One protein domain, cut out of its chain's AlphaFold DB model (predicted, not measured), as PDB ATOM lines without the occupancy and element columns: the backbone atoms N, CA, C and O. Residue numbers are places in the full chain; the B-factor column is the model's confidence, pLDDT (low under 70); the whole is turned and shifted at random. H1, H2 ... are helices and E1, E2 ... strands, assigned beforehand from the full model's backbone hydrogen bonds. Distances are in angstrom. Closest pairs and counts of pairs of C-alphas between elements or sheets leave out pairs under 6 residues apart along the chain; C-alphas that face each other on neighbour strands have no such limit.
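Overview. This is residues 9 to 194 of the 1276 residues of an uncharacterized protein of Rhodovulum steppense (UniProt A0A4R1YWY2). A small sheet of three strands, E1 E2 E3, makes one end of an elongated body; H1 and H8 lie over one of its faces and join it to a cluster of helices round H2. In that cluster H2, H3 and H5 form a loose three-helix bundle, H7 crosses H2 and H3, and the long unnamed stretch 112 to 139 reaches to the end away from the sheet. The printed part has 186 residues, with three named strands followed by eight named helices; the sheet, in the order E1 E2 E3, is antiparallel, and the class is mostly helix. It is only just compact, close to loose, with a radius of gyration of the C-alphas of 19.1 A and spans of 65 by 42 by 37 A.

Along the chain. E1 is residues 9 to 13, beginning at C-alpha 9 (3.034, -2.369, -19.332); E2 is 21 to 26, 16.2 A long, and E3 is 33 to 35. H1 is 36 to 42, H2 is 44 to 58, 21.4 A, and H3 is 70 to 89, 28.5 A, from C-alpha 70 at (37.438, -23.921, -12.978). H4 is 95 to 99, H5 is 101 to 111, 15.5 A, H6 is 140 to 144, and H7 is 154 to 167, 18.8 A. H8 is 183 to 192, 14.3 A, ending at C-alpha 192 (9.768, 7.835, -16.265).

Arrangement. E1, E2 and E3 form a meander, each strand the antiparallel neighbour of the one before; N 11 and O 23 are 2.9 A apart, and N 34 and O 24 2.8 A. H1 and H8 are on the same face, at heights of 9.4 A and 10.3 A over the sheet. They touch, closest at the C-alphas of Pro 37 and Ala 188, 4.9 A. H8 touches H7, closest at C-alphas 183 and 165, 4.7 A, at a shallow tilt of 26 degrees. H2, the hub, touches H7 at a steep tilt of 60 degrees, closest at C-alphas 54 and 161, 7.1 A. H2, H3 and H5 are an up and down bundle, each running against the one before; H2 and H3 are a helical hairpin, closest at C-alphas 55 and 80, 7.6 A. H3 and H7 touch at a steep tilt of 53 degrees, closest at C-alphas 83 and 158, 4.8 A. H6 touches H7, closest at C-alphas 143 and 157, 5.4 A. H4 is close to but not clearly touching H3, with C-alphas 88 and 98 7.4 A apart. Every O i to N i+4 pair is within hydrogen-bond range in H1, H3, H4, H5, H6, H7 and H8, and 10 of 11 in H2.

Size, cuts and confidence. The C-alphas farthest apart, those of Glu 17 and Gly 127, are 66.8 A apart. The printed part has no cut; the links H2 to H3, H5 to H6 and H7 to H8 are long. Mean pLDDT of the printed part is 82.9, and 26 residues are under 70, among them 14 to 19 and 122 to 129.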
ATOM      1  N   GLU A   9       3.197  -3.358 -18.278       69.12
ATOM      2  CA  GLU A   9       3.034  -2.369 -19.332       69.12
ATOM      3  C   GLU A   9       3.407  -0.977 -18.818       69.12
ATOM      4  O   GLU A   9       3.060  -0.577 -17.715       69.12
ATOM      5  N   SER A  10       4.137  -0.204 -19.626       72.38
ATOM      6  CA  SER A  10       4.411   1.193 -19.282       72.38
ATOM      7  C   SER A  10       3.278   2.060 -19.811       72.38
ATOM      8  O   SER A  10       3.065   2.098 -21.028       72.38
ATOM      9  N   ARG A  11       2.601   2.769 -18.910       71.75
ATOM     10  CA  ARG A  11       1.583   3.767 -19.244       71.75
ATOM     11  C   ARG A  11       2.129   5.166 -19.014       71.75
ATOM     12  O   ARG A  11       3.058   5.353 -18.236       71.75
ATOM     13  N   THR A  12       1.593   6.120 -19.760       72.81
ATOM     14  CA  THR A  12       1.813   7.536 -19.476       72.81
ATOM     15  C   THR A  12       0.647   7.975 -18.614       72.81
ATOM     16  O   THR A  12      -0.490   7.785 -19.042       72.81
ATOM     17  N   ASP A  13       0.935   8.519 -17.445       72.94
ATOM     18  CA  ASP A  13      -0.049   9.196 -16.620       72.94
ATOM     19  C   ASP A  13      -0.052  10.689 -16.972       72.94
ATOM     20  O   ASP A  13       1.003  11.280 -17.234       72.94
ATOM     21  N   LEU A  14      -1.246  11.272 -17.032       66.94
ATOM     22  CA  LEU A  14      -1.455  12.698 -17.288       66.94
ATOM     23  C   LEU A  14      -1.530  13.504 -15.973       66.94
ATOM     24  O   LEU A  14      -1.734  14.712 -16.020       66.94
ATOM     25  N   GLY A  15      -1.381  12.856 -14.812       56.12
ATOM     26  CA  GLY A  15      -1.709  13.434 -13.507       56.12
ATOM     27  C   GLY A  15      -0.849  14.614 -13.009       56.12
ATOM     28  O   GLY A  15       0.353  14.469 -12.789       56.12
ATOM     29  N   GLY A  16      -1.536  15.725 -12.695       60.44
ATOM     30  CA  GLY A  16      -1.192  16.744 -11.683       60.44
ATOM     31  C   GLY A  16       0.010  17.669 -11.949       60.44
ATOM     32  O   GLY A  16       0.685  17.566 -12.968       60.44
ATOM     33  N   GLU A  17       0.316  18.561 -10.989       50.09
ATOM     34  CA  GLU A  17       1.373  19.608 -11.037       50.09
ATOM     35  C   GLU A  17       2.775  19.127 -11.483       50.09
ATOM     36  O   GLU A  17       3.623  19.932 -11.864       50.09
ATOM     37  N   ARG A  18       3.042  17.813 -11.454       54.56
ATOM     38  CA  ARG A  18       4.321  17.199 -11.857       54.56
ATOM     39  C   ARG A  18       4.464  16.976 -13.372       54.56
ATOM     40  O   ARG A  18       5.554  16.608 -13.818       54.56
ATOM     41  N   GLY A  19       3.413  17.215 -14.161       67.56
ATOM     42  CA  GLY A  19       3.404  16.990 -15.609       67.56
ATOM     43  C   GLY A  19       3.363  15.505 -15.996       67.56
ATOM     44  O   GLY A  19       3.271  14.615 -15.154       67.56
ATOM     45  N   GLN A  20       3.431  15.213 -17.300       72.06
ATOM     46  CA  GLN A  20       3.262  13.845 -17.799       72.06
ATOM     47  C   GLN A  20       4.427  12.932 -17.379       72.06
ATOM     48  O   GLN A  20       5.585  13.173 -17.739       72.06
ATOM     49  N   THR A  21       4.125  11.824 -16.703       81.06
ATOM     50  CA  THR A  21       5.119  10.832 -16.256       81.06
ATOM     51  C   THR A  21       4.769   9.436 -16.753       81.06
ATOM     52  O   THR A  21       3.647   9.158 -17.175       81.06
ATOM     53  N   ARG A  22       5.747   8.525 -16.783       80.94
ATOM     54  CA  ARG A  22       5.480   7.109 -17.060       80.94
ATOM     55  C   ARG A  22       5.401   6.297 -15.784       80.94
ATOM     56  O   ARG A  22       6.374   6.235 -15.040       80.94
ATOM     57  N   VAL A  23       4.315   5.549 -15.666       84.25
ATOM     58  CA  VAL A  23       4.079   4.550 -14.624       84.25
ATOM     59  C   VAL A  23       4.182   3.139 -15.202       84.25
ATOM     60  O   VAL A  23       4.105   2.926 -16.422       84.25
ATOM     61  N   LEU A  24       4.406   2.162 -14.329       81.56
ATOM     62  CA  LEU A  24       4.309   0.745 -14.646       81.56
ATOM     63  C   LEU A  24       2.964   0.213 -14.155       81.56
ATOM     64  O   LEU A  24       2.608   0.408 -13.004       81.56
ATOM     65  N   VAL A  25       2.248  -0.489 -15.020       77.44
ATOM     66  CA  VAL A  25       1.105  -1.324 -14.652       77.44
ATOM     67  C   VAL A  25       1.584  -2.758 -14.711       77.44
ATOM     68  O   VAL A  25       1.976  -3.205 -15.791       77.44
ATOM     69  N   ASP A  26       1.639  -3.448 -13.578       75.44
ATOM     70  CA  ASP A  26       2.154  -4.816 -13.559       75.44
ATOM     71  C   ASP A  26       1.262  -5.794 -14.351       75.44
ATOM     72  O   ASP A  26       0.123  -5.496 -14.718       75.44
ATOM     73  N   ASN A  27       1.820  -6.960 -14.681       61.91
ATOM     74  CA  ASN A  27       1.104  -8.024 -15.394       61.91
ATOM     75  C   ASN A  27       0.311  -8.949 -14.449       61.91
ATOM     76  O   ASN A  27      -0.083 -10.038 -14.869       61.91
ATOM     77  N   THR A  28       0.133  -8.585 -13.176       65.31
ATOM     78  CA  THR A  28      -0.635  -9.415 -12.238       65.31
ATOM     79  C   THR A  28      -2.131  -9.287 -12.519       65.31
ATOM     80  O   THR A  28      -2.565  -8.351 -13.193       65.31
ATOM     81  N   ALA A  29      -2.940 -10.205 -11.983       53.94
ATOM     82  CA  ALA A  29      -4.397 -10.114 -12.090       53.94
ATOM     83  C   ALA A  29      -4.942  -8.776 -11.545       53.94
ATOM     84  O   ALA A  29      -5.906  -8.247 -12.088       53.94
ATOM     85  N   ALA A  30      -4.275  -8.198 -10.538       62.66
ATOM     86  CA  ALA A  30      -4.633  -6.912  -9.947       62.66
ATOM     87  C   ALA A  30      -4.223  -5.700 -10.804       62.66
ATOM     88  O   ALA A  30      -4.740  -4.605 -10.586       62.66
ATOM     89  N   ARG A  31      -3.295  -5.874 -11.762       68.44
ATOM     90  CA  ARG A  31      -2.744  -4.808 -12.618       68.44
ATOM     91  C   ARG A  31      -2.374  -3.551 -11.822       68.44
ATOM     92  O   ARG A  31      -2.740  -2.434 -12.202       68.44
ATOM     93  N   ALA A  32      -1.676  -3.724 -10.700       77.62
ATOM     94  CA  ALA A  32      -1.385  -2.613  -9.806       77.62
ATOM     95  C   ALA A  32      -0.483  -1.577 -10.498       77.62
ATOM     96  O   ALA A  32       0.364  -1.900 -11.343       77.62
ATOM     97  N   ARG A  33      -0.713  -0.304 -10.166       80.69
ATOM     98  CA  ARG A  33       0.048   0.831 -10.695       80.69
ATOM     99  C   ARG A  33       1.234   1.108  -9.781       80.69
ATOM    100  O   ARG A  33       1.067   1.212  -8.573       80.69
ATOM    101  N   HIS A  34       2.406   1.281 -10.377       84.94
ATOM    102  CA  HIS A  34       3.654   1.521  -9.666       84.94
ATOM    103  C   HIS A  34       4.430   2.670 -10.302       84.94
ATOM    104  O   HIS A  34       4.568   2.741 -11.532       84.94
ATOM    105  N   GLU A  35       5.018   3.529  -9.473       87.31
ATOM    106  CA  GLU A  35       6.055   4.445  -9.935       87.31
ATOM    107  C   GLU A  35       7.279   3.636 -10.395       87.31
ATOM    108  O   GLU A  35       7.737   2.697  -9.738       87.31
ATOM    109  N   ILE A  36       7.818   3.969 -11.572       87.50
ATOM    110  CA  ILE A  36       8.936   3.217 -12.160       87.50
ATOM    111  C   ILE A  36      10.196   3.254 -11.272       87.50
ATOM    112  O   ILE A  36      10.864   2.217 -11.190       87.50
ATOM    113  N   PRO A  37      10.575   4.391 -10.648       88.31
ATOM    114  CA  PRO A  37      11.685   4.442  -9.696       88.31
ATOM    115  C   PRO A  37      11.523   3.505  -8.505       88.31
ATOM    116  O   PRO A  37      12.488   2.813  -8.173       88.31
ATOM    117  N   ASP A  38      10.332   3.444  -7.923       87.88
ATOM    118  CA  ASP A  38      10.067   2.645  -6.729       87.88
ATOM    119  C   ASP A  38      10.066   1.162  -7.076       87.88
ATOM    120  O   ASP A  38      10.847   0.389  -6.524       87.88
ATOM    121  N   PHE A  39       9.319   0.784  -8.116       88.44
ATOM    122  CA  PHE A  39       9.275  -0.594  -8.601       88.44
ATOM    123  C   PHE A  39      10.657  -1.129  -8.992       88.44
ATOM    124  O   PHE A  39      10.994  -2.287  -8.746       88.44
ATOM    125  N   ALA A  40      11.491  -0.294  -9.623       86.56
ATOM    126  CA  ALA A  40      12.834  -0.697 -10.029       86.56
ATOM    127  C   ALA A  40      13.773  -0.978  -8.848       86.56
ATOM    128  O   ALA A  40      14.793  -1.647  -9.050       86.56
ATOM    129  N   GLN A  41      13.450  -0.455  -7.667       86.94
ATOM    130  CA  GLN A  41      14.222  -0.615  -6.441       86.94
ATOM    131  C   GLN A  41      13.653  -1.695  -5.518       86.94
ATOM    132  O   GLN A  41      14.441  -2.313  -4.811       86.94
ATOM    133  N   SER A  42      12.340  -1.944  -5.549       85.25
ATOM    134  CA  SER A  42      11.664  -2.879  -4.640       85.25
ATOM    135  C   SER A  42      11.332  -4.244  -5.249       85.25
ATOM    136  O   SER A  42      11.147  -5.207  -4.513       85.25
ATOM    137  N   HIS A  43      11.256  -4.378  -6.578       86.38
ATOM    138  CA  HIS A  43      10.850  -5.645  -7.192       86.38
ATOM    139  C   HIS A  43      12.001  -6.667  -7.248       86.38
ATOM    140  O   HIS A  43      12.895  -6.583  -8.103       86.38
ATOM    141  N   ASP A  44      11.919  -7.713  -6.423       85.69
ATOM    142  CA  ASP A  44      12.983  -8.698  -6.161       85.69
ATOM    143  C   ASP A  44      13.644  -9.274  -7.428       85.69
ATOM    144  O   ASP A  44      14.861  -9.192  -7.630       85.69
ATOM    145  N   ALA A  45      12.847  -9.795  -8.369       79.00
ATOM    146  CA  ALA A  45      13.388 -10.394  -9.594       79.00
ATOM    147  C   ALA A  45      14.093  -9.378 -10.517       79.00
ATOM    148  O   ALA A  45      14.952  -9.752 -11.325       79.00
ATOM    149  N   LEU A  46      13.728  -8.095 -10.432       83.06
ATOM    150  CA  LEU A  46      14.339  -7.034 -11.227       83.06
ATOM    151  C   LEU A  46      15.649  -6.569 -10.592       83.06
ATOM    152  O   LEU A  46      16.635  -6.394 -11.319       83.06
ATOM    153  N   VAL A  47      15.681  -6.440  -9.264       87.88
ATOM    154  CA  VAL A  47      16.903  -6.186  -8.491       87.88
ATOM    155  C   VAL A  47      17.943  -7.260  -8.814       87.88
ATOM    156  O   VAL A  47      19.031  -6.933  -9.300       87.88
ATOM    157  N   ILE A  48      17.565  -8.539  -8.729       87.25
ATOM    158  CA  ILE A  48      18.414  -9.677  -9.118       87.25
ATOM    159  C   ILE A  48      18.956  -9.520 -10.543       87.25
ATOM    160  O   ILE A  48      20.153  -9.693 -10.792       87.25
ATOM    161  N   ALA A  49      18.108  -9.147 -11.505       83.69
ATOM    162  CA  ALA A  49      18.538  -8.965 -12.888       83.69
ATOM    163  C   ALA A  49      19.559  -7.817 -13.059       83.69
ATOM    164  O   ALA A  49      20.470  -7.931 -13.891       83.69
ATOM    165  N   GLN A  50      19.439  -6.720 -12.298       88.19
ATOM    166  CA  GLN A  50      20.418  -5.625 -12.321       88.19
ATOM    167  C   GLN A  50      21.755  -6.054 -11.713       88.19
ATOM    168  O   GLN A  50      22.800  -5.820 -12.332       88.19
ATOM    169  N   TRP A  51      21.718  -6.744 -10.575       94.12
ATOM    170  CA  TRP A  51      22.897  -7.279  -9.895       94.12
ATOM    171  C   TRP A  51      23.659  -8.280 -10.769       94.12
ATOM    172  O   TRP A  51      24.858  -8.110 -11.004       94.12
ATOM    173  N   ILE A  52      22.961  -9.237 -11.388       90.81
ATOM    174  CA  ILE A  52      23.559 -10.184 -12.343       90.81
ATOM    175  C   ILE A  52      24.178  -9.459 -13.545       90.81
ATOM    176  O   ILE A  52      25.250  -9.838 -14.016       90.81
ATOM    177  N   SER A  53      23.549  -8.393 -14.051       87.88
ATOM    178  CA  SER A  53      24.111  -7.599 -15.151       87.88
ATOM    179  C   SER A  53      25.431  -6.915 -14.769       87.88
ATOM    180  O   SER A  53      26.282  -6.717 -15.642       87.88
ATOM    181  N   VAL A  54      25.610  -6.510 -13.509       92.50
ATOM    182  CA  VAL A  54      26.879  -5.953 -13.013       92.50
ATOM    183  C   VAL A  54      27.899  -7.068 -12.793       92.50
ATOM    184  O   VAL A  54      29.017  -6.956 -13.298       92.50
ATOM    185  N   LEU A  55      27.492  -8.183 -12.178       93.25
ATOM    186  CA  LEU A  55      28.325  -9.376 -12.007       93.25
ATOM    187  C   LEU A  55      28.895  -9.849 -13.354       93.25
ATOM    188  O   LEU A  55      30.100 -10.037 -13.474       93.25
ATOM    189  N   ASP A  56      28.081  -9.922 -14.411       89.44
ATOM    190  CA  ASP A  56      28.504 -10.299 -15.772       89.44
ATOM    191  C   ASP A  56      29.542  -9.347 -16.402       89.44
ATOM    192  O   ASP A  56      30.232  -9.715 -17.359       89.44
ATOM    193  N   ARG A  57      29.646  -8.105 -15.913       90.00
ATOM    194  CA  ARG A  57      30.649  -7.125 -16.364       90.00
ATOM    195  C   ARG A  57      31.958  -7.219 -15.588       90.00
ATOM    196  O   ARG A  57      32.989  -6.822 -16.139       90.00
ATOM    197  N   ILE A  58      31.900  -7.704 -14.349       91.69
ATOM    198  CA  ILE A  58      33.040  -7.895 -13.443       91.69
ATOM    199  C   ILE A  58      33.663  -9.274 -13.661       91.69
ATOM    200  O   ILE A  58      34.879  -9.376 -13.772       91.69
ATOM    201  N   ALA A  59      32.840 -10.313 -13.797       90.44
ATOM    202  CA  ALA A  59      33.250 -11.698 -13.953       90.44
ATOM    203  C   ALA A  59      32.759 -12.262 -15.294       90.44
ATOM    204  O   ALA A  59      31.556 -12.337 -15.566       90.44
ATOM    205  N   THR A  60      33.681 -12.672 -16.159       84.69
ATOM    206  CA  THR A  60      33.363 -13.092 -17.530       84.69
ATOM    207  C   THR A  60      32.557 -14.387 -17.553       84.69
ATOM    208  O   THR A  60      32.940 -15.382 -16.941       84.69
ATOM    209  N   LYS A  61      31.470 -14.416 -18.332       82.88
ATOM    210  CA  LYS A  61      30.761 -15.664 -18.647       82.88
ATOM    211  C   LYS A  61      31.389 -16.396 -19.839       82.88
ATOM    212  O   LYS A  61      31.859 -15.736 -20.775       82.88
ATOM    213  N   PRO A  62      31.359 -17.739 -19.865       77.81
ATOM    214  CA  PRO A  62      31.808 -18.504 -21.019       77.81
ATOM    215  C   PRO A  62      30.947 -18.218 -22.256       77.81
ATOM    216  O   PRO A  62      29.741 -17.982 -22.169       77.81
ATOM    217  N   GLN A  63      31.571 -18.220 -23.437       65.44
ATOM    218  CA  GLN A  63      30.874 -17.964 -24.701       65.44
ATOM    219  C   GLN A  63      30.377 -19.265 -25.348       65.44
ATOM    220  O   GLN A  63      31.168 -20.127 -25.739       65.44
ATOM    221  N   GLY A  64      29.064 -19.367 -25.561       63.88
ATOM    222  CA  GLY A  64      28.437 -20.494 -26.258       63.88
ATOM    223  C   GLY A  64      28.416 -21.782 -25.426       63.88
ATOM    224  O   GLY A  64      28.320 -21.743 -24.209       63.88
ATOM    225  N   THR A  65      28.518 -22.937 -26.086       57.66
ATOM    226  CA  THR A  65      28.411 -24.273 -25.461       57.66
ATOM    227  C   THR A  65      29.694 -24.763 -24.775       57.66
ATOM    228  O   THR A  65      29.850 -25.961 -24.548       57.66
ATOM    229  N   GLN A  66      30.661 -23.878 -24.518       66.69
ATOM    230  CA  GLN A  66      32.009 -24.283 -24.108       66.69
ATOM    231  C   GLN A  66      32.177 -24.532 -22.607       66.69
ATOM    232  O   GLN A  66      33.259 -24.971 -22.253       66.69
ATOM    233  N   GLY A  67      31.167 -24.298 -21.758       75.12
ATOM    234  CA  GLY A  67      31.302 -24.428 -20.297       75.12
ATOM    235  C   GLY A  67      32.262 -23.396 -19.683       75.12
ATOM    236  O   GLY A  67      32.962 -22.698 -20.418       75.12
ATOM    237  N   ALA A  68      32.293 -23.261 -18.355       84.00
ATOM    238  CA  ALA A  68      33.219 -22.353 -17.658       84.00
ATOM    239  C   ALA A  68      34.515 -23.063 -17.254       84.00
ATOM    240  O   ALA A  68      34.489 -24.244 -16.906       84.00
ATOM    241  N   THR A  69      35.646 -22.345 -17.270       87.56
ATOM    242  CA  THR A  69      36.880 -22.843 -16.633       87.56
ATOM    243  C   THR A  69      36.681 -22.961 -15.120       87.56
ATOM    244  O   THR A  69      35.807 -22.305 -14.549       87.56
ATOM    245  N   ARG A  70      37.509 -23.768 -14.442       85.12
ATOM    246  CA  ARG A  70      37.438 -23.921 -12.978       85.12
ATOM    247  C   ARG A  70      37.617 -22.576 -12.265       85.12
ATOM    248  O   ARG A  70      36.843 -22.264 -11.367       85.12
ATOM    249  N   ALA A  71      38.563 -21.756 -12.728       86.62
ATOM    250  CA  ALA A  71      38.802 -20.411 -12.205       86.62
ATOM    251  C   ALA A  71      37.611 -19.463 -12.445       86.62
ATOM    252  O   ALA A  71      37.207 -18.733 -11.544       86.62
ATOM    253  N   GLN A  72      36.994 -19.502 -13.635       88.88
ATOM    254  CA  GLN A  72      35.781 -18.729 -13.936       88.88
ATOM    255  C   GLN A  72      34.608 -19.119 -13.045       88.88
ATOM    256  O   GLN A  72      33.925 -18.240 -12.518       88.88
ATOM    257  N   HIS A  73      34.381 -20.422 -12.888       89.12
ATOM    258  CA  HIS A  73      33.314 -20.940 -12.047       89.12
ATOM    259  C   HIS A  73      33.533 -20.531 -10.590       89.12
ATOM    260  O   HIS A  73      32.656 -19.910 -10.003       89.12
ATOM    261  N   ALA A  74      34.711 -20.815 -10.028       90.00
ATOM    262  CA  ALA A  74      35.037 -20.510  -8.637       90.00
ATOM    263  C   ALA A  74      34.935 -19.009  -8.328       90.00
ATOM    264  O   ALA A  74      34.347 -18.627  -7.318       90.00
ATOM    265  N   PHE A  75      35.451 -18.142  -9.207       93.50
ATOM    266  CA  PHE A  75      35.365 -16.698  -8.996       93.50
ATOM    267  C   PHE A  75      33.916 -16.193  -9.038       93.50
ATOM    268  O   PHE A  75      33.501 -15.457  -8.144       93.50
ATOM    269  N   ARG A  76      33.124 -16.618 -10.035       93.38
ATOM    270  CA  ARG A  76      31.705 -16.232 -10.141       93.38
ATOM    271  C   ARG A  76      30.866 -16.746  -8.982       93.38
ATOM    272  O   ARG A  76      29.992 -16.022  -8.534       93.38
ATOM    273  N   ASP A  77      31.145 -17.953  -8.509       92.19
ATOM    274  CA  ASP A  77      30.441 -18.581  -7.394       92.19
ATOM    275  C   ASP A  77      30.711 -17.841  -6.073       92.19
ATOM    276  O   ASP A  77      29.779 -17.437  -5.376       92.19
ATOM    277  N   ARG A  78      31.985 -17.541  -5.768       94.94
ATOM    278  CA  ARG A  78      32.353 -16.722  -4.597       94.94
ATOM    279  C   ARG A  78      31.747 -15.322  -4.659       94.94
ATOM    280  O   ARG A  78      31.141 -14.882  -3.686       94.94
ATOM    281  N   LEU A  79      31.875 -14.644  -5.803       95.25
ATOM    282  CA  LEU A  79      31.305 -13.309  -5.994       95.25
ATOM    283  C   LEU A  79      29.770 -13.329  -5.938       95.25
ATOM    284  O   LEU A  79      29.169 -12.434  -5.358       95.25
ATOM    285  N   GLY A  80      29.134 -14.355  -6.504       94.25
ATOM    286  CA  GLY A  80      27.686 -14.540  -6.466       94.25
ATOM    287  C   GLY A  80      27.159 -14.759  -5.049       94.25
ATOM    288  O   GLY A  80      26.137 -14.181  -4.692       94.25
ATOM    289  N   ARG A  81      27.863 -15.533  -4.211       94.44
ATOM    290  CA  ARG A  81      27.520 -15.678  -2.785       94.44
ATOM    291  C   ARG A  81      27.670 -14.368  -2.014       94.44
ATOM    292  O   ARG A  81      26.758 -14.008  -1.279       94.44
ATOM    293  N   ALA A  82      28.779 -13.653  -2.205       95.81
ATOM    294  CA  ALA A  82      29.012 -12.372  -1.537       95.81
ATOM    295  C   ALA A  82      27.974 -11.313  -1.946       95.81
ATOM    296  O   ALA A  82      27.426 -10.620  -1.097       95.81
ATOM    297  N   ALA A  83      27.646 -11.237  -3.238       96.19
ATOM    298  CA  ALA A  83      26.603 -10.352  -3.744       96.19
ATOM    299  C   ALA A  83      25.210 -10.707  -3.197       96.19
ATOM    300  O   ALA A  83      24.467  -9.804  -2.833       96.19
ATOM    301  N   TRP A  84      24.869 -11.995  -3.087       94.44
ATOM    302  CA  TRP A  84      23.620 -12.425  -2.448       94.44
ATOM    303  C   TRP A  84      23.550 -12.004  -0.979       94.44
ATOM    304  O   TRP A  84      22.580 -11.373  -0.577       94.44
ATOM    305  N   ALA A  85      24.607 -12.277  -0.207       94.38
ATOM    306  CA  ALA A  85      24.684 -11.874   1.195       94.38
ATOM    307  C   ALA A  85      24.562 -10.349   1.363       94.38
ATOM    308  O   ALA A  85      23.834  -9.895   2.238       94.38
ATOM    309  N   GLN A  86      25.206  -9.565   0.489       96.31
ATOM    310  CA  GLN A  86      25.098  -8.105   0.499       96.31
ATOM    311  C   GLN A  86      23.675  -7.622   0.186       96.31
ATOM    312  O   GLN A  86      23.198  -6.698   0.837       96.31
ATOM    313  N   MET A  87      22.987  -8.229  -0.789       94.25
ATOM    314  CA  MET A  87      21.595  -7.882  -1.099       94.25
ATOM    315  C   MET A  87      20.661  -8.164   0.081       94.25
ATOM    316  O   MET A  87      19.805  -7.332   0.365       94.25
ATOM    317  N   CYS A  88      20.836  -9.302   0.763       91.94
ATOM    318  CA  CYS A  88      20.089  -9.636   1.978       91.94
ATOM    319  C   CYS A  88      20.383  -8.642   3.110       91.94
ATOM    320  O   CYS A  88      19.458  -8.107   3.698       91.94
ATOM    321  N   ALA A  89      21.663  -8.369   3.389       91.94
ATOM    322  CA  ALA A  89      22.080  -7.507   4.498       91.94
ATOM    323  C   ALA A  89      21.681  -6.032   4.320       91.94
ATOM    324  O   ALA A  89      21.531  -5.315   5.302       91.94
ATOM    325  N   ALA A  90      21.545  -5.573   3.075       92.12
ATOM    326  CA  ALA A  90      21.115  -4.218   2.740       92.12
ATOM    327  C   ALA A  90      19.609  -4.123   2.413       92.12
ATOM    328  O   ALA A  90      19.193  -3.138   1.800       92.12
ATOM    329  N   ASP A  91      18.823  -5.158   2.748       91.38
ATOM    330  CA  ASP A  91      17.373  -5.254   2.513       91.38
ATOM    331  C   ASP A  91      16.954  -4.899   1.073       91.38
ATOM    332  O   ASP A  91      15.925  -4.274   0.818       91.38
ATOM    333  N   ARG A  92      17.773  -5.290   0.086       91.62
ATOM    334  CA  ARG A  92      17.487  -5.057  -1.344       91.62
ATOM    335  C   ARG A  92      16.509  -6.070  -1.929       91.62
ATOM    336  O   ARG A  92      15.995  -5.847  -3.021       91.62
ATOM    337  N   ILE A  93      16.322  -7.192  -1.242       88.81
ATOM    338  CA  ILE A  93      15.342  -8.224  -1.566       88.81
ATOM    339  C   ILE A  93      14.491  -8.514  -0.333       88.81
ATOM    340  O   ILE A  93      15.022  -8.620   0.775       88.81
ATOM    341  N   SER A  94      13.181  -8.640  -0.523       86.25
ATOM    342  CA  SER A  94      12.217  -8.814   0.564       86.25
ATOM    343  C   SER A  94      12.478 -10.094   1.373       86.25
ATOM    344  O   SER A  94      12.939 -11.099   0.833       86.25
ATOM    345  N   ALA A  95      12.149 -10.099   2.671       82.50
ATOM    346  CA  ALA A  95      12.305 -11.291   3.518       82.50
ATOM    347  C   ALA A  95      11.523 -12.504   2.974       82.50
ATOM    348  O   ALA A  95      12.009 -13.633   3.020       82.50
ATOM    349  N   ALA A  96      10.349 -12.263   2.377       79.69
ATOM    350  CA  ALA A  96       9.566 -13.287   1.690       79.69
ATOM    351  C   ALA A  96      10.324 -13.880   0.488       79.69
ATOM    352  O   ALA A  96      10.398 -15.097   0.350       79.69
ATOM    353  N   ALA A  97      10.961 -13.045  -0.340       78.00
ATOM    354  CA  ALA A  97      11.775 -13.512  -1.462       78.00
ATOM    355  C   ALA A  97      13.076 -14.201  -1.031       78.00
ATOM    356  O   ALA A  97      13.574 -15.066  -1.744       78.00
ATOM    357  N   GLN A  98      13.635 -13.849   0.128       83.38
ATOM    358  CA  GLN A  98      14.782 -14.566   0.694       83.38
ATOM    359  C   GLN A  98      14.399 -15.984   1.140       83.38
ATOM    360  O   GLN A  98      15.194 -16.911   0.977       83.38
ATOM    361  N   ALA A  99      13.184 -16.148   1.675       77.62
ATOM    362  CA  ALA A  99      12.626 -17.441   2.058       77.62
ATOM    363  C   ALA A  99      12.115 -18.259   0.857       77.62
ATOM    364  O   ALA A  99      12.006 -19.480   0.964       77.62
ATOM    365  N   ASP A 100      11.832 -17.612  -0.278       78.62
ATOM    366  CA  ASP A 100      11.351 -18.262  -1.496       78.62
ATOM    367  C   ASP A 100      12.468 -19.089  -2.185       78.62
ATOM    368  O   ASP A 100      13.427 -18.528  -2.745       78.62
ATOM    369  N   PRO A 101      12.347 -20.433  -2.227       73.69
ATOM    370  CA  PRO A 101      13.317 -21.301  -2.893       73.69
ATOM    371  C   PRO A 101      13.513 -20.968  -4.379       73.69
ATOM    372  O   PRO A 101      14.595 -21.211  -4.928       73.69
ATOM    373  N   TYR A 102      12.500 -20.403  -5.042       73.19
ATOM    374  CA  TYR A 102      12.577 -20.011  -6.445       73.19
ATOM    375  C   TYR A 102      13.556 -18.862  -6.664       73.19
ATOM    376  O   TYR A 102      14.387 -18.927  -7.573       73.19
ATOM    377  N   VAL A 103      13.500 -17.821  -5.835       77.31
ATOM    378  CA  VAL A 103      14.349 -16.634  -5.984       77.31
ATOM    379  C   VAL A 103      15.820 -17.015  -5.786       77.31
ATOM    380  O   VAL A 103      16.681 -16.624  -6.584       77.31
ATOM    381  N   ALA A 104      16.099 -17.875  -4.803       79.38
ATOM    382  CA  ALA A 104      17.427 -18.439  -4.582       79.38
ATOM    383  C   ALA A 104      17.905 -19.305  -5.769       79.38
ATOM    384  O   ALA A 104      19.052 -19.172  -6.219       79.38
ATOM    385  N   ALA A 105      17.038 -20.158  -6.329       75.06
ATOM    386  CA  ALA A 105      17.355 -20.966  -7.510       75.06
ATOM    387  C   ALA A 105      17.590 -20.099  -8.762       75.06
ATOM    388  O   ALA A 105      18.538 -20.328  -9.516       75.06
ATOM    389  N   LEU A 106      16.784 -19.051  -8.959       77.38
ATOM    390  CA  LEU A 106      16.935 -18.088 -10.044       77.38
ATOM    391  C   LEU A 106      18.283 -17.367  -9.951       77.38
ATOM    392  O   LEU A 106      18.978 -17.246 -10.962       77.38
ATOM    393  N   TRP A 107      18.684 -16.925  -8.757       87.56
ATOM    394  CA  TRP A 107      19.994 -16.313  -8.533       87.56
ATOM    395  C   TRP A 107      21.143 -17.258  -8.901       87.56
ATOM    396  O   TRP A 107      22.032 -16.880  -9.677       87.56
ATOM    397  N   ARG A 108      21.103 -18.506  -8.417       83.12
ATOM    398  CA  ARG A 108      22.117 -19.532  -8.726       83.12
ATOM    399  C   ARG A 108      22.197 -19.800 -10.223       83.12
ATOM    400  O   ARG A 108      23.274 -19.678 -10.815       83.12
ATOM    401  N   PHE A 109      21.050 -20.023 -10.864       78.25
ATOM    402  CA  PHE A 109      20.959 -20.233 -12.306       78.25
ATOM    403  C   PHE A 109      21.534 -19.056 -13.103       78.25
ATOM    404  O   PHE A 109      22.238 -19.241 -14.095       78.25
ATOM    405  N   LYS A 110      21.260 -17.815 -12.691       80.88
ATOM    406  CA  LYS A 110      21.762 -16.617 -13.382       80.88
ATOM    407  C   LYS A 110      23.247 -16.365 -13.134       80.88
ATOM    408  O   LYS A 110      23.924 -15.818 -14.007       80.88
ATOM    409  N   THR A 111      23.763 -16.798 -11.990       86.44
ATOM    410  CA  THR A 111      25.195 -16.763 -11.680       86.44
ATOM    411  C   THR A 111      25.949 -17.790 -12.530       86.44
ATOM    412  O   THR A 111      26.989 -17.457 -13.118       86.44
ATOM    413  N   HIS A 112      25.356 -18.975 -12.720       83.38
ATOM    414  CA  HIS A 112      25.896 -20.096 -13.497       83.38
ATOM    415  C   HIS A 112      24.946 -20.563 -14.620       83.38
ATOM    416  O   HIS A 112      24.500 -21.710 -14.625       83.38
ATOM    417  N   PRO A 113      24.687 -19.746 -15.664       73.25
ATOM    418  CA  PRO A 113      23.719 -20.093 -16.718       73.25
ATOM    419  C   PRO A 113      24.148 -21.291 -17.586       73.25
ATOM    420  O   PRO A 113      23.406 -21.747 -18.456       73.25
ATOM    421  N   TYR A 114      25.373 -21.772 -17.384       73.06
ATOM    422  CA  TYR A 114      25.997 -22.904 -18.059       73.06
ATOM    423  C   TYR A 114      25.968 -24.203 -17.230       73.06
ATOM    424  O   TYR A 114      26.387 -25.231 -17.762       73.06
ATOM    425  N   GLY A 115      25.466 -24.181 -15.986       75.12
ATOM    426  CA  GLY A 115      25.466 -25.334 -15.074       75.12
ATOM    427  C   GLY A 115      26.855 -25.964 -14.905       75.12
ATOM    428  O   GLY A 115      27.872 -25.283 -15.045       75.12
ATOM    429  N   ASP A 116      26.903 -27.286 -14.734       69.50
ATOM    430  CA  ASP A 116      28.148 -28.061 -14.562       69.50
ATOM    431  C   ASP A 116      28.873 -28.397 -15.880       69.50
ATOM    432  O   ASP A 116      29.676 -29.336 -15.975       69.50
ATOM    433  N   ALA A 117      28.585 -27.667 -16.961       65.56
ATOM    434  CA  ALA A 117      29.197 -27.934 -18.254       65.56
ATOM    435  C   ALA A 117      30.728 -27.763 -18.189       65.56
ATOM    436  O   ALA A 117      31.242 -26.657 -18.007       65.56
ATOM    437  N   LYS A 118      31.464 -28.863 -18.410       72.81
ATOM    438  CA  LYS A 118      32.936 -28.865 -18.434       72.81
ATOM    439  C   LYS A 118      33.486 -27.959 -19.539       72.81
ATOM    440  O   LYS A 118      33.035 -28.044 -20.688       72.81
ATOM    441  N   TYR A 119      34.504 -27.161 -19.201       78.06
ATOM    442  CA  TYR A 119      35.212 -26.306 -20.154       78.06
ATOM    443  C   TYR A 119      35.754 -27.100 -21.351       78.06
ATOM    444  O   TYR A 119      36.406 -28.133 -21.188       78.06
ATOM    445  N   ARG A 120      35.517 -26.603 -22.568       75.75
ATOM    446  CA  ARG A 120      36.090 -27.140 -23.809       75.75
ATOM    447  C   ARG A 120      36.992 -26.090 -24.468       75.75
ATOM    448  O   ARG A 120      36.453 -25.097 -24.971       75.75
ATOM    449  N   PRO A 121      38.319 -26.322 -24.557       71.50
ATOM    450  CA  PRO A 121      39.260 -25.375 -25.149       71.50
ATOM    451  C   PRO A 121      38.875 -25.012 -26.583       71.50
ATOM    452  O   PRO A 121      38.482 -25.864 -27.387       71.50
ATOM    453  N   ARG A 122      38.978 -23.728 -26.929       66.44
ATOM    454  CA  ARG A 122      38.679 -23.252 -28.283       66.44
ATOM    455  C   ARG A 122      39.921 -23.426 -29.150       66.44
ATOM    456  O   ARG A 122      40.976 -22.933 -28.788       66.44
ATOM    457  N   LYS A 123      39.811 -24.083 -30.305       68.94
ATOM    458  CA  LYS A 123      40.910 -24.124 -31.285       68.94
ATOM    459  C   LYS A 123      40.888 -22.854 -32.143       68.94
ATOM    460  O   LYS A 123      39.818 -22.440 -32.599       68.94
ATOM    461  N   GLY A 124      42.043 -22.220 -32.320       69.81
ATOM    462  CA  GLY A 124      42.268 -21.138 -33.276       69.81
ATOM    463  C   GLY A 124      42.151 -21.629 -34.722       69.81
ATOM    464  O   GLY A 124      41.996 -22.826 -34.968       69.81
ATOM    465  N   LYS A 125      42.233 -20.705 -35.692       60.22
ATOM    466  CA  LYS A 125      42.207 -21.049 -37.131       60.22
ATOM    467  C   LYS A 125      43.330 -22.021 -37.518       60.22
ATOM    468  O   LYS A 125      43.168 -22.799 -38.448       60.22
ATOM    469  N   ASP A 126      44.398 -22.014 -36.737       69.50
ATOM    470  CA  ASP A 126      45.635 -22.765 -36.925       69.50
ATOM    471  C   ASP A 126      45.608 -24.110 -36.165       69.50
ATOM    472  O   ASP A 126      46.616 -24.799 -36.046       69.50
ATOM    473  N   GLY A 127      44.461 -24.481 -35.580       66.50
ATOM    474  CA  GLY A 127      44.279 -25.725 -34.824       66.50
ATOM    475  C   GLY A 127      44.852 -25.713 -33.401       66.50
ATOM    476  O   GLY A 127      44.501 -26.594 -32.611       66.50
ATOM    477  N   LYS A 128      45.664 -24.710 -33.040       68.06
ATOM    478  CA  LYS A 128      46.207 -24.528 -31.685       68.06
ATOM    479  C   LYS A 128      45.115 -24.106 -30.692       68.06
ATOM    480  O   LYS A 128      44.241 -23.320 -31.065       68.06
ATOM    481  N   PRO A 129      45.124 -24.601 -29.444       63.38
ATOM    482  CA  PRO A 129      44.214 -24.111 -28.416       63.38
ATOM    483  C   PRO A 129      44.487 -22.622 -28.149       63.38
ATOM    484  O   PRO A 129      45.619 -22.218 -27.902       63.38
ATOM    485  N   LEU A 130      43.444 -21.799 -28.242       70.56
ATOM    486  CA  LEU A 130      43.429 -20.452 -27.679       70.56
ATOM    487  C   LEU A 130      43.576 -20.585 -26.160       70.56
ATOM    488  O   LEU A 130      42.970 -21.482 -25.572       70.56
ATOM    489  N   GLY A 131      44.367 -19.697 -25.550       73.88
ATOM    490  CA  GLY A 131      44.569 -19.674 -24.101       73.88
ATOM    491  C   GLY A 131      43.249 -19.620 -23.326       73.88
ATOM    492  O   GLY A 131      42.226 -19.152 -23.842       73.88
ATOM    493  N   GLU A 132      43.275 -20.124 -22.091       76.88
ATOM    494  CA  GLU A 132      42.089 -20.160 -21.243       76.88
ATOM    495  C   GLU A 132      41.511 -18.748 -21.048       76.88
ATOM    496  O   GLU A 132      42.250 -17.783 -20.832       76.88
ATOM    497  N   PRO A 133      40.183 -18.583 -21.165       78.31
ATOM    498  CA  PRO A 133      39.563 -17.287 -20.991       78.31
ATOM    499  C   PRO A 133      39.728 -16.829 -19.542       78.31
ATOM    500  O   PRO A 133      39.369 -17.542 -18.604       78.31
ATOM    501  N   LYS A 134      40.223 -15.600 -19.370       84.44
ATOM    502  CA  LYS A 134      40.367 -14.989 -18.048       84.44
ATOM    503  C   LYS A 134      39.000 -14.883 -17.345       84.44
ATOM    504  O   LYS A 134      37.984 -14.607 -18.003       84.44
ATOM    505  N   PRO A 135      38.948 -15.062 -16.015       85.00
ATOM    506  CA  PRO A 135      37.727 -14.873 -15.227       85.00
ATOM    507  C   PRO A 135      37.323 -13.400 -15.069       85.00
ATOM    508  O   PRO A 135      36.195 -13.113 -14.681       85.00
ATOM    509  N   GLN A 136      38.215 -12.475 -15.429       89.81
ATOM    510  CA  GLN A 136      38.043 -11.031 -15.296       89.81
ATOM    511  C   GLN A 136      37.287 -10.423 -16.487       89.81
ATOM    512  O   GLN A 136      37.700 -10.528 -17.646       89.81
ATOM    513  N   GLY A 137      36.196  -9.727 -16.183       85.56
ATOM    514  CA  GLY A 137      35.444  -8.906 -17.121       85.56
ATOM    515  C   GLY A 137      36.013  -7.493 -17.275       85.56
ATOM    516  O   GLY A 137      36.981  -7.090 -16.635       85.56
ATOM    517  N   ARG A 138      35.376  -6.685 -18.129       86.56
ATOM    518  CA  ARG A 138      35.837  -5.321 -18.453       86.56
ATOM    519  C   ARG A 138      35.821  -4.362 -17.257       86.56
ATOM    520  O   ARG A 138      36.576  -3.398 -17.257       86.56
ATOM    521  N   TRP A 139      34.927  -4.576 -16.295       92.19
ATOM    522  CA  TRP A 139      34.808  -3.717 -15.113       92.19
ATOM    523  C   TRP A 139      35.639  -4.214 -13.930       92.19
ATOM    524  O   TRP A 139      35.706  -3.520 -12.923       92.19
ATOM    525  N   TYR A 140      36.301  -5.368 -14.060       92.62
ATOM    526  CA  TYR A 140      37.028  -6.009 -12.970       92.62
ATOM    527  C   TYR A 140      38.003  -5.054 -12.268       92.62
ATOM    528  O   TYR A 140      37.902  -4.869 -11.064       92.62
ATOM    529  N   GLY A 141      38.857  -4.351 -13.018       89.62
ATOM    530  CA  GLY A 141      39.840  -3.429 -12.436       89.62
ATOM    531  C   GLY A 141      39.242  -2.288 -11.608       89.62
ATOM    532  O   GLY A 141      39.859  -1.858 -10.641       89.62
ATOM    533  N   ARG A 142      38.022  -1.826 -11.930       92.56
ATOM    534  CA  ARG A 142      37.334  -0.785 -11.145       92.56
ATOM    535  C   ARG A 142      36.805  -1.322  -9.815       92.56
ATOM    536  O   ARG A 142      36.810  -0.583  -8.844       92.56
ATOM    537  N   PHE A 143      36.330  -2.561  -9.793       92.62
ATOM    538  CA  PHE A 143      35.701  -3.147  -8.608       92.62
ATOM    539  C   PHE A 143      36.686  -3.900  -7.710       92.62
ATOM    540  O   PHE A 143      36.499  -3.932  -6.506       92.62
ATOM    541  N   ALA A 144      37.728  -4.492  -8.291       90.56
ATOM    542  CA  ALA A 144      38.675  -5.366  -7.600       90.56
ATOM    543  C   ALA A 144      40.084  -4.758  -7.477       90.56
ATOM    544  O   ALA A 144      41.021  -5.477  -7.148       90.56
ATOM    545  N   ALA A 145      40.270  -3.481  -7.839       87.50
ATOM    546  CA  ALA A 145      41.570  -2.789  -7.837       87.50
ATOM    547  C   ALA A 145      42.710  -3.559  -8.549       87.50
ATOM    548  O   ALA A 145      43.880  -3.410  -8.217       87.50
ATOM    549  N   ASN A 146      42.364  -4.369  -9.558       81.69
ATOM    550  CA  ASN A 146      43.263  -5.280 -10.282       81.69
ATOM    551  C   ASN A 146      43.905  -6.407  -9.444       81.69
ATOM    552  O   ASN A 146      44.858  -7.015  -9.921       81.69
ATOM    553  N   ALA A 147      43.377  -6.738  -8.260       87.75
ATOM    554  CA  ALA A 147      43.796  -7.924  -7.507       87.75
ATOM    555  C   ALA A 147      43.616  -9.210  -8.332       87.75
ATOM    556  O   ALA A 147      42.735  -9.278  -9.195       87.75
ATOM    557  N   GLU A 148      44.396 -10.258  -8.070       87.38
ATOM    558  CA  GLU A 148      44.177 -11.541  -8.745       87.38
ATOM    559  C   GLU A 148      42.812 -12.144  -8.347       87.38
ATOM    560  O   GLU A 148      42.413 -12.042  -7.187       87.38
ATOM    561  N   PRO A 149      42.060 -12.781  -9.269       87.75
ATOM    562  CA  PRO A 149      40.690 -13.257  -9.027       87.75
ATOM    563  C   PRO A 149      40.554 -14.206  -7.844       87.75
ATOM    564  O   PRO A 149      39.480 -14.291  -7.257       87.75
ATOM    565  N   GLU A 150      41.623 -14.927  -7.516       88.19
ATOM    566  CA  GLU A 150      41.716 -15.866  -6.399       88.19
ATOM    567  C   GLU A 150      41.828 -15.148  -5.047       88.19
ATOM    568  O   GLU A 150      41.231 -15.609  -4.073       88.19
ATOM    569  N   GLN A 151      42.479 -13.984  -5.026       88.94
ATOM    570  CA  GLN A 151      42.756 -13.157  -3.845       88.94
ATOM    571  C   GLN A 151      41.812 -11.952  -3.714       88.94
ATOM    572  O   GLN A 151      41.866 -11.231  -2.725       88.94
ATOM    573  N   ALA A 152      40.965 -11.713  -4.715       91.06
ATOM    574  CA  ALA A 152      40.033 -10.598  -4.720       91.06
ATOM    575  C   ALA A 152      39.051 -10.675  -3.543       91.06
ATOM    576  O   ALA A 152      38.370 -11.689  -3.359       91.06
ATOM    577  N   ASP A 153      38.932  -9.573  -2.803       94.81
ATOM    578  CA  ASP A 153      37.929  -9.410  -1.756       94.81
ATOM    579  C   ASP A 153      36.536  -9.274  -2.388       94.81
ATOM    580  O   ASP A 153      36.097  -8.209  -2.829       94.81
ATOM    581  N   VAL A 154      35.839 -10.406  -2.474       95.50
ATOM    582  CA  VAL A 154      34.503 -10.478  -3.065       95.50
ATOM    583  C   VAL A 154      33.442  -9.756  -2.233       95.50
ATOM    584  O   VAL A 154      32.435  -9.347  -2.812       95.50
ATOM    585  N   ALA A 155      33.658  -9.561  -0.927       94.19
ATOM    586  CA  ALA A 155      32.747  -8.805  -0.070       94.19
ATOM    587  C   ALA A 155      32.872  -7.302  -0.358       94.19
ATOM    588  O   ALA A 155      31.863  -6.647  -0.619       94.19
ATOM    589  N   ALA A 156      34.099  -6.779  -0.458       94.44
ATOM    590  CA  ALA A 156      34.338  -5.399  -0.885       94.44
ATOM    591  C   ALA A 156      33.820  -5.132  -2.311       94.44
ATOM    592  O   ALA A 156      33.207  -4.093  -2.574       94.44
ATOM    593  N   ILE A 157      33.993  -6.090  -3.235       96.31
ATOM    594  CA  ILE A 157      33.409  -5.998  -4.583       96.31
ATOM    595  C   ILE A 157      31.878  -5.930  -4.509       96.31
ATOM    596  O   ILE A 157      31.285  -5.102  -5.200       96.31
ATOM    597  N   ALA A 158      31.232  -6.777  -3.701       96.19
ATOM    598  CA  ALA A 158      29.779  -6.788  -3.543       96.19
ATOM    599  C   ALA A 158      29.246  -5.477  -2.935       96.19
ATOM    600  O   ALA A 158      28.263  -4.934  -3.440       96.19
ATOM    601  N   ALA A 159      29.928  -4.911  -1.935       96.44
ATOM    602  CA  ALA A 159      29.597  -3.598  -1.379       96.44
ATOM    603  C   ALA A 159      29.721  -2.481  -2.435       96.44
ATOM    604  O   ALA A 159      28.824  -1.650  -2.584       96.44
ATOM    605  N   LEU A 160      30.779  -2.503  -3.257       95.88
ATOM    606  CA  LEU A 160      30.922  -1.575  -4.386       95.88
ATOM    607  C   LEU A 160      29.849  -1.784  -5.465       95.88
ATOM    608  O   LEU A 160      29.477  -0.827  -6.150       95.88
ATOM    609  N   MET A 161      29.358  -3.013  -5.657       97.06
ATOM    610  CA  MET A 161      28.225  -3.292  -6.547       97.06
ATOM    611  C   MET A 161      26.938  -2.650  -6.025       97.06
ATOM    612  O   MET A 161      26.252  -2.012  -6.827       97.06
ATOM    613  N   ASP A 162      26.649  -2.756  -4.723       96.25
ATOM    614  CA  ASP A 162      25.508  -2.069  -4.100       96.25
ATOM    615  C   ASP A 162      25.624  -0.552  -4.289       96.25
ATOM    616  O   ASP A 162      24.722   0.076  -4.850       96.25
ATOM    617  N   HIS A 163      26.793   0.018  -3.972       95.12
ATOM    618  CA  HIS A 163      27.074   1.443  -4.170       95.12
ATOM    619  C   HIS A 163      26.867   1.870  -5.628       95.12
ATOM    620  O   HIS A 163      26.184   2.855  -5.897       95.12
ATOM    621  N   HIS A 164      27.378   1.102  -6.597       95.00
ATOM    622  CA  HIS A 164      27.198   1.390  -8.025       95.00
ATOM    623  C   HIS A 164      25.726   1.415  -8.459       95.00
ATOM    624  O   HIS A 164      25.329   2.205  -9.328       95.00
ATOM    625  N   LEU A 165      24.928   0.496  -7.917       93.56
ATOM    626  CA  LEU A 165      23.543   0.287  -8.314       93.56
ATOM    627  C   LEU A 165      22.592   1.275  -7.642       93.56
ATOM    628  O   LEU A 165      21.725   1.814  -8.337       93.56
ATOM    629  N   HIS A 166      22.794   1.547  -6.353       93.00
ATOM    630  CA  HIS A 166      21.843   2.266  -5.507       93.00
ATOM    631  C   HIS A 166      22.324   3.659  -5.080       93.00
ATOM    632  O   HIS A 166      21.504   4.566  -5.003       93.00
ATOM    633  N   VAL A 167      23.630   3.874  -4.889       93.00
ATOM    634  CA  VAL A 167      24.169   5.137  -4.346       93.00
ATOM    635  C   VAL A 167      24.703   6.055  -5.452       93.00
ATOM    636  O   VAL A 167      24.156   7.130  -5.690       93.00
ATOM    637  N   ALA A 168      25.738   5.631  -6.184       93.12
ATOM    638  CA  ALA A 168      26.396   6.440  -7.211       93.12
ATOM    639  C   ALA A 168      26.941   5.591  -8.374       93.12
ATOM    640  O   ALA A 168      27.742   4.673  -8.200       93.12
ATOM    641  N   GLU A 169      26.558   5.916  -9.616       92.12
ATOM    642  CA  GLU A 169      27.036   5.186 -10.797       92.12
ATOM    643  C   GLU A 169      28.546   5.414 -11.025       92.12
ATOM    644  O   GLU A 169      28.971   6.398 -11.646       92.12
ATOM    645  N   LEU A 170      29.351   4.445 -10.582       91.94
ATOM    646  CA  LEU A 170      30.778   4.312 -10.901       91.94
ATOM    647  C   LEU A 170      31.078   4.382 -12.412       91.94
ATOM    648  O   LEU A 170      30.329   3.881 -13.259       91.94
ATOM    649  N   ARG A 171      32.246   4.935 -12.759       89.19
ATOM    650  CA  ARG A 171      32.811   4.937 -14.118       89.19
ATOM    651  C   ARG A 171      33.939   3.907 -14.229       89.19
ATOM    652  O   ARG A 171      34.622   3.623 -13.256       89.19
ATOM    653  N   ILE A 172      34.151   3.367 -15.436       87.62
ATOM    654  CA  ILE A 172      35.267   2.435 -15.710       87.62
ATOM    655  C   ILE A 172      36.619   3.107 -15.436       87.62
ATOM    656  O   ILE A 172      37.536   2.457 -14.955       87.62
ATOM    657  N   ASP A 173      36.729   4.393 -15.774       84.44
ATOM    658  CA  ASP A 173      37.907   5.212 -15.499       84.44
ATOM    659  C   ASP A 173      37.757   5.860 -14.111       84.44
ATOM    660  O   ASP A 173      36.867   6.705 -13.958       84.44
ATOM    661  N   PRO A 174      38.583   5.479 -13.118       81.31
ATOM    662  CA  PRO A 174      38.482   5.979 -11.749       81.31
ATOM    663  C   PRO A 174      38.829   7.468 -11.624       81.31
ATOM    664  O   PRO A 174      38.460   8.084 -10.632       81.31
ATOM    665  N   LYS A 175      39.495   8.069 -12.624       83.44
ATOM    666  CA  LYS A 175      39.814   9.508 -12.626       83.44
ATOM    667  C   LYS A 175      38.598  10.388 -12.906       83.44
ATOM    668  O   LYS A 175      38.656  11.600 -12.726       83.44
ATOM    669  N   ARG A 176      37.506   9.808 -13.410       81.31
ATOM    670  CA  ARG A 176      36.271  10.548 -13.676       81.31
ATOM    671  C   ARG A 176      35.378  10.509 -12.441       81.31
ATOM    672  O   ARG A 176      35.176   9.419 -11.907       81.31
ATOM    673  N   PRO A 177      34.771  11.643 -12.053       84.00
ATOM    674  CA  PRO A 177      33.863  11.669 -10.919       84.00
ATOM    675  C   PRO A 177      32.671  10.731 -11.146       84.00
ATOM    676  O   PRO A 177      32.181  10.547 -12.275       84.00
ATOM    677  N   GLU A 178      32.220  10.132 -10.050       89.00
ATOM    678  CA  GLU A 178      31.020   9.303  -9.996       89.00
ATOM    679  C   GLU A 178      29.785  10.147 -10.326       89.00
ATOM    680  O   GLU A 178      29.780  11.373 -10.182       89.00
ATOM    681  N   LYS A 179      28.719   9.514 -10.825       88.12
ATOM    682  CA  LYS A 179      27.455  10.242 -10.984       88.12
ATOM    683  C   LYS A 179      26.749  10.351  -9.638       88.12
ATOM    684  O   LYS A 179      26.774   9.410  -8.863       88.12
ATOM    685  N   ARG A 180      25.999  11.439  -9.446       87.06
ATOM    686  CA  ARG A 180      25.223  11.723  -8.221       87.06
ATOM    687  C   ARG A 180      24.147  10.690  -7.854       87.06
ATOM    688  O   ARG A 180      23.612  10.779  -6.764       87.06
ATOM    689  N   LYS A 181      23.767   9.801  -8.775       90.25
ATOM    690  CA  LYS A 181      22.692   8.816  -8.594       90.25
ATOM    691  C   LYS A 181      23.195   7.423  -8.925       90.25
ATOM    692  O   LYS A 181      23.996   7.277  -9.860       90.25
ATOM    693  N   GLY A 182      22.674   6.422  -8.223       90.81
ATOM    694  CA  GLY A 182      22.875   5.013  -8.538       90.81
ATOM    695  C   GLY A 182      22.373   4.660  -9.941       90.81
ATOM    696  O   GLY A 182      21.520   5.340 -10.527       90.81
ATOM    697  N   LEU A 183      22.915   3.588 -10.520       89.19
ATOM    698  CA  LEU A 183      22.569   3.164 -11.879       89.19
ATOM    699  C   LEU A 183      21.075   2.826 -12.045       89.19
ATOM    700  O   LEU A 183      20.529   3.055 -13.132       89.19
ATOM    701  N   ILE A 184      20.434   2.252 -11.021       88.31
ATOM    702  CA  ILE A 184      19.019   1.853 -11.065       88.31
ATOM    703  C   ILE A 184      18.140   3.099 -11.123       88.31
ATOM    704  O   ILE A 184      17.422   3.284 -12.109       88.31
ATOM    705  N   GLU A 185      18.282   3.995 -10.146       88.88
ATOM    706  CA  GLU A 185      17.517   5.242 -10.059       88.88
ATOM    707  C   GLU A 185      17.712   6.111 -11.313       88.88
ATOM    708  O   GLU A 185      16.745   6.559 -11.932       88.88
ATOM    709  N   ALA A 186      18.959   6.291 -11.767       85.75
ATOM    710  CA  ALA A 186      19.259   7.093 -12.953       85.75
ATOM    711  C   ALA A 186      18.576   6.547 -14.220       85.75
ATOM    712  O   ALA A 186      18.128   7.311 -15.079       85.75
ATOM    713  N   ARG A 187      18.483   5.217 -14.359       84.31
ATOM    714  CA  ARG A 187      17.768   4.587 -15.476       84.31
ATOM    715  C   ARG A 187      16.259   4.659 -15.310       84.31
ATOM    716  O   ARG A 187      15.587   4.851 -16.320       84.31
ATOM    717  N   ALA A 188      15.746   4.477 -14.099       84.75
ATOM    718  CA  ALA A 188      14.321   4.523 -13.814       84.75
ATOM    719  C   ALA A 188      13.751   5.918 -14.097       84.75
ATOM    720  O   ALA A 188      12.873   6.034 -14.948       84.75
ATOM    721  N   LYS A 189      14.381   6.976 -13.563       84.12
ATOM    722  CA  LYS A 189      14.027   8.381 -13.849       84.12
ATOM    723  C   LYS A 189      14.135   8.731 -15.334       84.12
ATOM    724  O   LYS A 189      13.312   9.450 -15.889       84.12
ATOM    725  N   SER A 190      15.118   8.159 -16.037       82.44
ATOM    726  CA  SER A 190      15.214   8.314 -17.494       82.44
ATOM    727  C   SER A 190      14.087   7.612 -18.264       82.44
ATOM    728  O   SER A 190      13.839   7.989 -19.408       82.44
ATOM    729  N   ILE A 191      13.467   6.557 -17.724       78.00
ATOM    730  CA  ILE A 191      12.326   5.877 -18.357       78.00
ATOM    731  C   ILE A 191      11.035   6.629 -18.046       78.00
ATOM    732  O   ILE A 191      10.252   6.836 -18.972       78.00
ATOM    733  N   GLU A 192      10.864   7.019 -16.786       82.00
ATOM    734  CA  GLU A 192       9.768   7.835 -16.265       82.00
ATOM    735  C   GLU A 192       9.611   9.137 -17.058       82.00
ATOM    736  O   GLU A 192       8.564   9.363 -17.654       82.00
ATOM    737  N   GLY A 193      10.687   9.921 -17.202       76.94
ATOM    738  CA  GLY A 193      10.667  11.180 -17.956       76.94
ATOM    739  C   GLY A 193      10.672  11.029 -19.484       76.94
ATOM    740  O   GLY A 193      10.693  12.021 -20.205       76.94
ATOM    741  N   ASN A 194      10.687   9.806 -20.030       76.88
ATOM    742  CA  ASN A 194      10.675   9.584 -21.483       76.88
ATOM    743  C   ASN A 194       9.243   9.514 -22.014       76.88
ATOM    744  O   ASN A 194       8.838   8.504 -22.603       76.88
TER     745      ASN A 194